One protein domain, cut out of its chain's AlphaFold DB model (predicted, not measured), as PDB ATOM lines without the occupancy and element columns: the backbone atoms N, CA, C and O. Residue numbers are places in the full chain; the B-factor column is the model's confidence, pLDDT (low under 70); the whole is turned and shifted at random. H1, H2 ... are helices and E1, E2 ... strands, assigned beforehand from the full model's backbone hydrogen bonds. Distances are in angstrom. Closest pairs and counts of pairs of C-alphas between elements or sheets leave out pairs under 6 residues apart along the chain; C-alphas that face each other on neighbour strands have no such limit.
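This is residues 44 to 100 of the 102 residues of the protein "Group II intron-encoded protein LtrA" of termite gut metagenome (UniProt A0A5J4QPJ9). A narrow ribbon of two antiparallel strands, E1 and E2, runs through the middle, with three short helices set round it: H1 and H3 on opposite sides near the end where E1 begins and E2 ends, and H2 near the other end. Long loops make much of the rest; residues 49 to 60 fold back over the ribbon between H1 and E1, and residues 66 to 76 swing out from E1 to H2. The printed part has 57 residues, with three named helices and two named strands in the order H1, E1, H2, E2, H3. The class is mixed, helices and strands, though under half of the residues, 28 of the 57, are in named elements. The whole is compact, with a radius of gyration of the C-alphas of 10.9 A and spans of 29 by 23 by 16 A.

Find C-alpha 44 at (-16.088, -2.582, -10.483); here H1 begins, and it runs through residues 44 to 48, 6.2 A from first to last C-alpha. Go on to C-alpha 61 at (-5.519, -0.969, -5.069), where E1, residues 61 to 65, sets out on its 12.9 A. H2 is the longest helix, residues 77 to 84, and measures 10.4 A. E2 follows as residues 89 to 93, over 13.3 A. H3, residues 94 to 98, covers 6.1 A and ends at C-alpha 98, at (5.832, -5.346, -4.731).

Look first at E1 and E2, antiparallel neighbours whose directions stand at 148 degrees. C-alphas 63 and 91 face each other at 4.9 A; beside them, N 62 and O 92 are 2.8 A apart and N 90 and O 64 are 2.9 A apart, within hydrogen-bond range. From H1, the closest C-alphas to E1 are those of Leu 47 and Val 61, 7.1 A apart. Between H2 and E2 the closest C-alphas are those of Met 82 and Leu 90, at 6.9 A. Between H3 and E1 they are those of Asn 94 and Val 61, at 6.6 A. The three helices are apart from one another. In H1, H2 and H3 every O i to N i+4 pair is within hydrogen-bond range.

The two C-alphas farthest apart are those of Gly 59 and Lys 70, at 30.0 A. The printed part has no cut. The links from H1 to E1, with 12 residues, and from E1 to H2, with 11, are long; those from H2 to E2 and from E2 to H3 are tight. The mean pLDDT of the printed part is 89.2, and residue 100 is the one printed residue under 70.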
ATOM      1  N   ALA A  44     -15.995  -4.004 -10.797       87.06
ATOM      2  CA  ALA A  44     -16.088  -2.582 -10.483       87.06
ATOM      3  C   ALA A  44     -16.409  -2.324  -9.002       87.06
ATOM      4  O   ALA A  44     -15.800  -1.456  -8.382       87.06
ATOM      5  N   GLN A  45     -17.330  -3.087  -8.407       88.88
ATOM      6  CA  GLN A  45     -17.650  -2.955  -6.981       88.88
ATOM      7  C   GLN A  45     -16.457  -3.326  -6.089       88.88
ATOM      8  O   GLN A  45     -16.235  -2.669  -5.073       88.88
ATOM      9  N   ARG A  46     -15.652  -4.320  -6.485       88.75
ATOM     10  CA  ARG A  46     -14.429  -4.697  -5.755       88.75
ATOM     11  C   ARG A  46     -13.377  -3.587  -5.774       88.75
ATOM     12  O   ARG A  46     -12.809  -3.281  -4.731       88.75
ATOM     13  N   LEU A  47     -13.175  -2.933  -6.919       89.12
ATOM     14  CA  LEU A  47     -12.277  -1.774  -7.018       89.12
ATOM     15  C   LEU A  47     -12.803  -0.572  -6.220       89.12
ATOM     16  O   LEU A  47     -12.040   0.066  -5.496       89.12
ATOM     17  N   LYS A  48     -14.116  -0.306  -6.268       89.19
ATOM     18  CA  LYS A  48     -14.754   0.756  -5.465       89.19
ATOM     19  C   LYS A  48     -14.610   0.526  -3.959       89.19
ATOM     20  O   LYS A  48     -14.496   1.493  -3.216       89.19
ATOM     21  N   ALA A  49     -14.574  -0.729  -3.510       89.00
ATOM     22  CA  ALA A  49     -14.361  -1.061  -2.103       89.00
ATOM     23  C   ALA A  49     -12.951  -0.699  -1.599       89.00
ATOM     24  O   ALA A  49     -12.750  -0.645  -0.384       89.00
ATOM     25  N   ARG A  50     -11.988  -0.463  -2.511       90.44
ATOM     26  CA  ARG A  50     -10.601  -0.058  -2.215       90.44
ATOM     27  C   ARG A  50      -9.918  -0.924  -1.156       90.44
ATOM     28  O   ARG A  50      -9.098  -0.434  -0.392       90.44
ATOM     29  N   LYS A  51     -10.278  -2.207  -1.082       92.19
ATOM     30  CA  LYS A  51      -9.802  -3.144  -0.060       92.19
ATOM     31  C   LYS A  51      -8.932  -4.214  -0.704       92.19
ATOM     32  O   LYS A  51      -9.364  -4.875  -1.645       92.19
ATOM     33  N   CYS A  52      -7.730  -4.403  -0.176       92.44
ATOM     34  CA  CYS A  52      -6.841  -5.476  -0.600       92.44
ATOM     35  C   CYS A  52      -7.409  -6.839  -0.167       92.44
ATOM     36  O   CYS A  52      -7.686  -7.056   1.012       92.44
ATOM     37  N   GLU A  53      -7.554  -7.783  -1.098       90.06
ATOM     38  CA  GLU A  53      -8.038  -9.145  -0.814       90.06
ATOM     39  C   GLU A  53      -6.948 -10.024  -0.157       90.06
ATOM     40  O   GLU A  53      -7.251 -11.088   0.391       90.06
ATOM     41  N   LEU A  54      -5.682  -9.579  -0.154       89.62
ATOM     42  CA  LEU A  54      -4.577 -10.245   0.552       89.62
ATOM     43  C   LEU A  54      -4.484  -9.814   2.013       89.62
ATOM     44  O   LEU A  54      -4.724 -10.643   2.886       89.62
ATOM     45  N   CYS A  55      -4.169  -8.545   2.270       89.69
ATOM     46  CA  CYS A  55      -3.927  -8.035   3.622       89.69
ATOM     47  C   CYS A  55      -5.155  -7.392   4.279       89.69
ATOM     48  O   CYS A  55      -5.159  -7.182   5.483       89.69
ATOM     49  N   GLY A  56      -6.205  -7.065   3.520       89.19
ATOM     50  CA  GLY A  56      -7.400  -6.406   4.054       89.19
ATOM     51  C   GLY A  56      -7.296  -4.886   4.211       89.19
ATOM     52  O   GLY A  56      -8.319  -4.265   4.507       89.19
ATOM     53  N   ASN A  57      -6.125  -4.283   3.971       90.88
ATOM     54  CA  ASN A  57      -5.930  -2.834   4.065       90.88
ATOM     55  C   ASN A  57      -6.772  -2.084   3.029       90.88
ATOM     56  O   ASN A  57      -6.984  -2.564   1.910       90.88
ATOM     57  N   LYS A  58      -7.242  -0.894   3.419       90.06
ATOM     58  CA  LYS A  58      -7.944   0.034   2.533       90.06
ATOM     59  C   LYS A  58      -6.961   1.063   1.983       90.06
ATOM     60  O   LYS A  58      -6.208   1.637   2.759       90.06
ATOM     61  N   GLY A  59      -6.973   1.304   0.677       87.25
ATOM     62  CA  GLY A  59      -6.062   2.261   0.051       87.25
ATOM     63  C   GLY A  59      -6.090   2.200  -1.469       87.25
ATOM     64  O   GLY A  59      -7.078   1.769  -2.069       87.25
ATOM     65  N   GLU A  60      -4.998   2.628  -2.092       89.00
ATOM     66  CA  GLU A  60      -4.796   2.428  -3.524       89.00
ATOM     67  C   GLU A  60      -4.615   0.942  -3.822       89.00
ATOM     68  O   GLU A  60      -3.764   0.253  -3.248       89.00
ATOM     69  N   VAL A  61      -5.473   0.441  -4.705       92.00
ATOM     70  CA  VAL A  61      -5.519  -0.969  -5.069       92.00
ATOM     71  C   VAL A  61      -5.461  -1.131  -6.576       92.00
ATOM     72  O   VAL A  61      -6.085  -0.385  -7.328       92.00
ATOM     73  N   MET A  62      -4.739  -2.159  -6.993       89.81
ATOM     74  CA  MET A  62      -4.537  -2.554  -8.373       89.81
ATOM     75  C   MET A  62      -5.135  -3.936  -8.616       89.81
ATOM     76  O   MET A  62      -5.264  -4.770  -7.713       89.81
ATOM     77  N   MET A  63      -5.513  -4.182  -9.866       90.75
ATOM     78  CA  MET A  63      -6.063  -5.461 -10.282       90.75
ATOM     79  C   MET A  63      -4.942  -6.378 -10.759       90.75
ATOM     80  O   MET A  63      -4.310  -6.119 -11.778       90.75
ATOM     81  N   HIS A  64      -4.730  -7.481 -10.047       89.69
ATOM     82  CA  HIS A  64      -3.829  -8.539 -10.482       89.69
ATOM     83  C   HIS A  64      -4.627  -9.644 -11.184       89.69
ATOM     84  O   HIS A  64      -5.509 -10.261 -10.577       89.69
ATOM     85  N   GLN A  65      -4.310  -9.925 -12.450       90.50
ATOM     86  CA  GLN A  65      -4.968 -10.964 -13.242       90.50
ATOM     87  C   GLN A  65      -3.971 -12.015 -13.731       90.50
ATOM     88  O   GLN A  65      -2.902 -11.692 -14.236       90.50
ATOM     89  N   VAL A  66      -4.359 -13.287 -13.632       90.56
ATOM     90  CA  VAL A  66      -3.595 -14.416 -14.175       90.56
ATOM     91  C   VAL A  66      -4.240 -14.971 -15.443       90.56
ATOM     92  O   VAL A  66      -5.460 -14.934 -15.618       90.56
ATOM     93  N   ARG A  67      -3.420 -15.551 -16.326       90.81
ATOM     94  CA  ARG A  67      -3.889 -16.137 -17.594       90.81
ATOM     95  C   ARG A  67      -4.783 -17.367 -17.372       90.81
ATOM     96  O   ARG A  67      -5.813 -17.520 -18.029       90.81
ATOM     97  N   SER A  68      -4.412 -18.245 -16.438       91.75
ATOM     98  CA  SER A  68      -5.159 -19.469 -16.125       91.75
ATOM     99  C   SER A  68      -4.962 -19.905 -14.674       91.75
ATOM    100  O   SER A  68      -3.835 -19.892 -14.189       91.75
ATOM    101  N   LEU A  69      -6.043 -20.352 -14.021       91.62
ATOM    102  CA  LEU A  69      -5.998 -20.915 -12.663       91.62
ATOM    103  C   LEU A  69      -5.236 -22.240 -12.612       91.62
ATOM    104  O   LEU A  69      -4.519 -22.487 -11.657       91.62
ATOM    105  N   LYS A  70      -5.320 -23.057 -13.672       89.50
ATOM    106  CA  LYS A  70      -4.660 -24.374 -13.736       89.50
ATOM    107  C   LYS A  70      -3.131 -24.299 -13.669       89.50
ATOM    108  O   LYS A  70      -2.485 -25.305 -13.424       89.50
ATOM    109  N   LYS A  71      -2.555 -23.131 -13.968       88.75
ATOM    110  CA  LYS A  71      -1.104 -22.911 -13.945       88.75
ATOM    111  C   LYS A  71      -0.592 -22.469 -12.572       88.75
ATOM    112  O   LYS A  71       0.616 -22.378 -12.399       88.75
ATOM    113  N   LEU A  72      -1.490 -22.154 -11.638       88.81
ATOM    114  CA  LEU A  72      -1.121 -21.766 -10.284       88.81
ATOM    115  C   LEU A  72      -0.796 -23.021  -9.478       88.81
ATOM    116  O   LEU A  72      -1.599 -23.954  -9.453       88.81
ATOM    117  N   LYS A  73       0.365 -23.031  -8.824       86.25
ATOM    118  CA  LYS A  73       0.792 -24.152  -7.976       86.25
ATOM    119  C   LYS A  73       0.301 -23.996  -6.538       86.25
ATOM    120  O   LYS A  73       0.242 -24.977  -5.807       86.25
ATOM    121  N   GLY A  74      -0.086 -22.781  -6.134       87.31
ATOM    122  CA  GLY A  74      -0.547 -22.523  -4.768       87.31
ATOM    123  C   GLY A  74       0.603 -22.381  -3.769       87.31
ATOM    124  O   GLY A  74       0.391 -22.507  -2.565       87.31
ATOM    125  N   GLU A  75       1.816 -22.112  -4.250       86.81
ATOM    126  CA  GLU A  75       2.985 -21.866  -3.399       86.81
ATOM    127  C   GLU A  75       2.819 -20.532  -2.655       86.81
ATOM    128  O   GLU A  75       3.006 -20.453  -1.444       86.81
ATOM    129  N   ASN A  76       2.331 -19.516  -3.369       87.62
ATOM    130  CA  ASN A  76       2.116 -18.172  -2.845       87.62
ATOM    131  C   ASN A  76       0.721 -17.992  -2.225       87.62
ATOM    132  O   ASN A  76      -0.277 -18.502  -2.742       87.62
ATOM    133  N   GLU A  77       0.603 -17.146  -1.197       88.62
ATOM    134  CA  GLU A  77      -0.684 -16.840  -0.541       88.62
ATOM    135  C   GLU A  77      -1.757 -16.331  -1.516       88.62
ATOM    136  O   GLU A  77      -2.928 -16.705  -1.427       88.62
ATOM    137  N   ARG A  78      -1.361 -15.510  -2.496       87.44
ATOM    138  CA  ARG A  78      -2.263 -15.002  -3.541       87.44
ATOM    139  C   ARG A  78      -2.803 -16.106  -4.439       87.44
ATOM    140  O   ARG A  78      -3.964 -16.055  -4.828       87.44
ATOM    141  N   GLU A  79      -1.974 -17.098  -4.747       90.06
ATOM    142  CA  GLU A  79      -2.359 -18.227  -5.587       90.06
ATOM    143  C   GLU A  79      -3.324 -19.123  -4.831       90.06
ATOM    144  O   GLU A  79      -4.376 -19.460  -5.366       90.06
ATOM    145  N   ARG A  80      -3.033 -19.402  -3.553       91.00
ATOM    146  CA  ARG A  80      -3.952 -20.117  -2.657       91.00
ATOM    147  C   ARG A  80      -5.308 -19.421  -2.591       91.00
ATOM    148  O   ARG A  80      -6.331 -20.074  -2.770       91.00
ATOM    149  N   LYS A  81      -5.329 -18.093  -2.421       91.19
ATOM    150  CA  LYS A  81      -6.578 -17.312  -2.430       91.19
ATOM    151  C   LYS A  81      -7.290 -17.353  -3.785       91.19
ATOM    152  O   LYS A  81      -8.502 -17.548  -3.818       91.19
ATOM    153  N   MET A  82      -6.572 -17.198  -4.898       91.75
ATOM    154  CA  MET A  82      -7.152 -17.268  -6.247       91.75
ATOM    155  C   MET A  82      -7.781 -18.636  -6.543       91.75
ATOM    156  O   MET A  82      -8.880 -18.684  -7.100       91.75
ATOM    157  N   ILE A  83      -7.110 -19.722  -6.145       92.81
ATOM    158  CA  ILE A  83      -7.600 -21.099  -6.282       92.81
ATOM    159  C   ILE A  83      -8.821 -21.310  -5.381       92.81
ATOM    160  O   ILE A  83      -9.864 -21.724  -5.875       92.81
ATOM    161  N   ALA A  84      -8.746 -20.945  -4.097       91.38
ATOM    162  CA  ALA A  84      -9.854 -21.114  -3.154       91.38
ATOM    163  C   ALA A  84     -11.125 -20.357  -3.578       91.38
ATOM    164  O   ALA A  84     -12.235 -20.857  -3.421       91.38
ATOM    165  N   MET A  85     -10.975 -19.156  -4.145       89.00
ATOM    166  CA  MET A  85     -12.106 -18.366  -4.643       89.00
ATOM    167  C   MET A  85     -12.562 -18.761  -6.056       89.00
ATOM    168  O   MET A  85     -13.582 -18.244  -6.512       89.00
ATOM    169  N   ASN A  86     -11.802 -19.599  -6.774       90.25
ATOM    170  CA  ASN A  86     -11.975 -19.875  -8.205       90.25
ATOM    171  C   ASN A  86     -12.049 -18.598  -9.071       90.25
ATOM    172  O   ASN A  86     -12.861 -18.483  -9.992       90.25
ATOM    173  N   ARG A  87     -11.182 -17.610  -8.793       90.38
ATOM    174  CA  ARG A  87     -11.156 -16.306  -9.491       90.38
ATOM    175  C   ARG A  87      -9.781 -16.011 -10.078       90.38
ATOM    176  O   ARG A  87      -8.785 -15.988  -9.369       90.38
ATOM    177  N   LYS A  88      -9.736 -15.673 -11.373       91.94
ATOM    178  CA  LYS A  88      -8.503 -15.268 -12.087       91.94
ATOM    179  C   LYS A  88      -8.018 -13.854 -11.755       91.94
ATOM    180  O   LYS A  88      -6.950 -13.457 -12.207       91.94
ATOM    181  N   THR A  89      -8.818 -13.084 -11.026       92.00
ATOM    182  CA  THR A  89      -8.566 -11.676 -10.698       92.00
ATOM    183  C   THR A  89      -8.550 -11.507  -9.189       92.00
ATOM    184  O   THR A  89      -9.479 -11.990  -8.537       92.00
ATOM    185  N   LEU A  90      -7.576 -10.769  -8.676       91.81
ATOM    186  CA  LEU A  90      -7.407 -10.470  -7.261       91.81
ATOM    187  C   LEU A  90      -7.113  -8.972  -7.103       91.81
ATOM    188  O   LEU A  90      -6.323  -8.419  -7.869       91.81
ATOM    189  N   VAL A  91      -7.748  -8.315  -6.135       93.31
ATOM    190  CA  VAL A  91      -7.474  -6.900  -5.826       93.31
ATOM    191  C   VAL A  91      -6.350  -6.820  -4.793       93.31
ATOM    192  O   VAL A  91      -6.467  -7.394  -3.709       93.31
ATOM    193  N   VAL A  92      -5.265  -6.113  -5.111       92.81
ATOM    194  CA  VAL A  92      -4.058  -6.030  -4.269       92.81
ATOM    195  C   VAL A  92      -3.608  -4.589  -4.068       92.81
ATOM    196  O   VAL A  92      -3.747  -3.773  -4.969       92.81
ATOM    197  N   CYS A  93      -3.059  -4.260  -2.899       92.31
ATOM    198  CA  CYS A  93      -2.372  -2.981  -2.695       92.31
ATOM    199  C   CYS A  93      -0.957  -3.003  -3.301       92.31
ATOM    200  O   CYS A  93      -0.406  -4.074  -3.576       92.31
ATOM    201  N   ASN A  94      -0.355  -1.821  -3.462       89.38
ATOM    202  CA  ASN A  94       0.994  -1.662  -4.019       89.38
ATOM    203  C   ASN A  94       2.050  -2.462  -3.240       89.38
ATOM    204  O   ASN A  94       2.867  -3.148  -3.846       89.38
ATOM    205  N   GLU A  95       1.977  -2.466  -1.909       87.81
ATOM    206  CA  GLU A  95       2.891  -3.227  -1.047       87.81
ATOM    207  C   GLU A  95       2.812  -4.737  -1.305       87.81
ATOM    208  O   GLU A  95       3.829  -5.405  -1.489       87.81
ATOM    209  N   CYS A  96       1.593  -5.290  -1.358       87.75
ATOM    210  CA  CYS A  96       1.389  -6.704  -1.662       87.75
ATOM    211  C   CYS A  96       1.845  -7.045  -3.080       87.75
ATOM    212  O   CYS A  96       2.336  -8.149  -3.296       87.75
ATOM    213  N   ASN A  97       1.697  -6.120  -4.031       87.06
ATOM    214  CA  ASN A  97       2.157  -6.318  -5.399       87.06
ATOM    215  C   ASN A  97       3.693  -6.300  -5.506       87.06
ATOM    216  O   ASN A  97       4.272  -7.082  -6.252       87.06
ATOM    217  N   GLN A  98       4.369  -5.451  -4.731       83.69
ATOM    218  CA  GLN A  98       5.832  -5.346  -4.731       83.69
ATOM    219  C   GLN A  98       6.526  -6.543  -4.080       83.69
ATOM    220  O   GLN A  98       7.584  -6.949  -4.552       83.69
ATOM    221  N   LYS A  99       5.923  -7.154  -3.050       78.06
ATOM    222  CA  LYS A  99       6.437  -8.383  -2.406       78.06
ATOM    223  C   LYS A  99       6.559  -9.587  -3.350       78.06
ATOM    224  O   LYS A  99       7.097 -10.607  -2.956       78.06
ATOM    225  N   ILE A 100       6.009  -9.478  -4.555       65.75
ATOM    226  CA  ILE A 100       5.922 -10.543  -5.554       65.75
ATOM    227  C   ILE A 100       6.935 -10.343  -6.688       65.75
ATOM    228  O   ILE A 100       7.306 -11.305  -7.352       65.75
TER     229      ILE A 100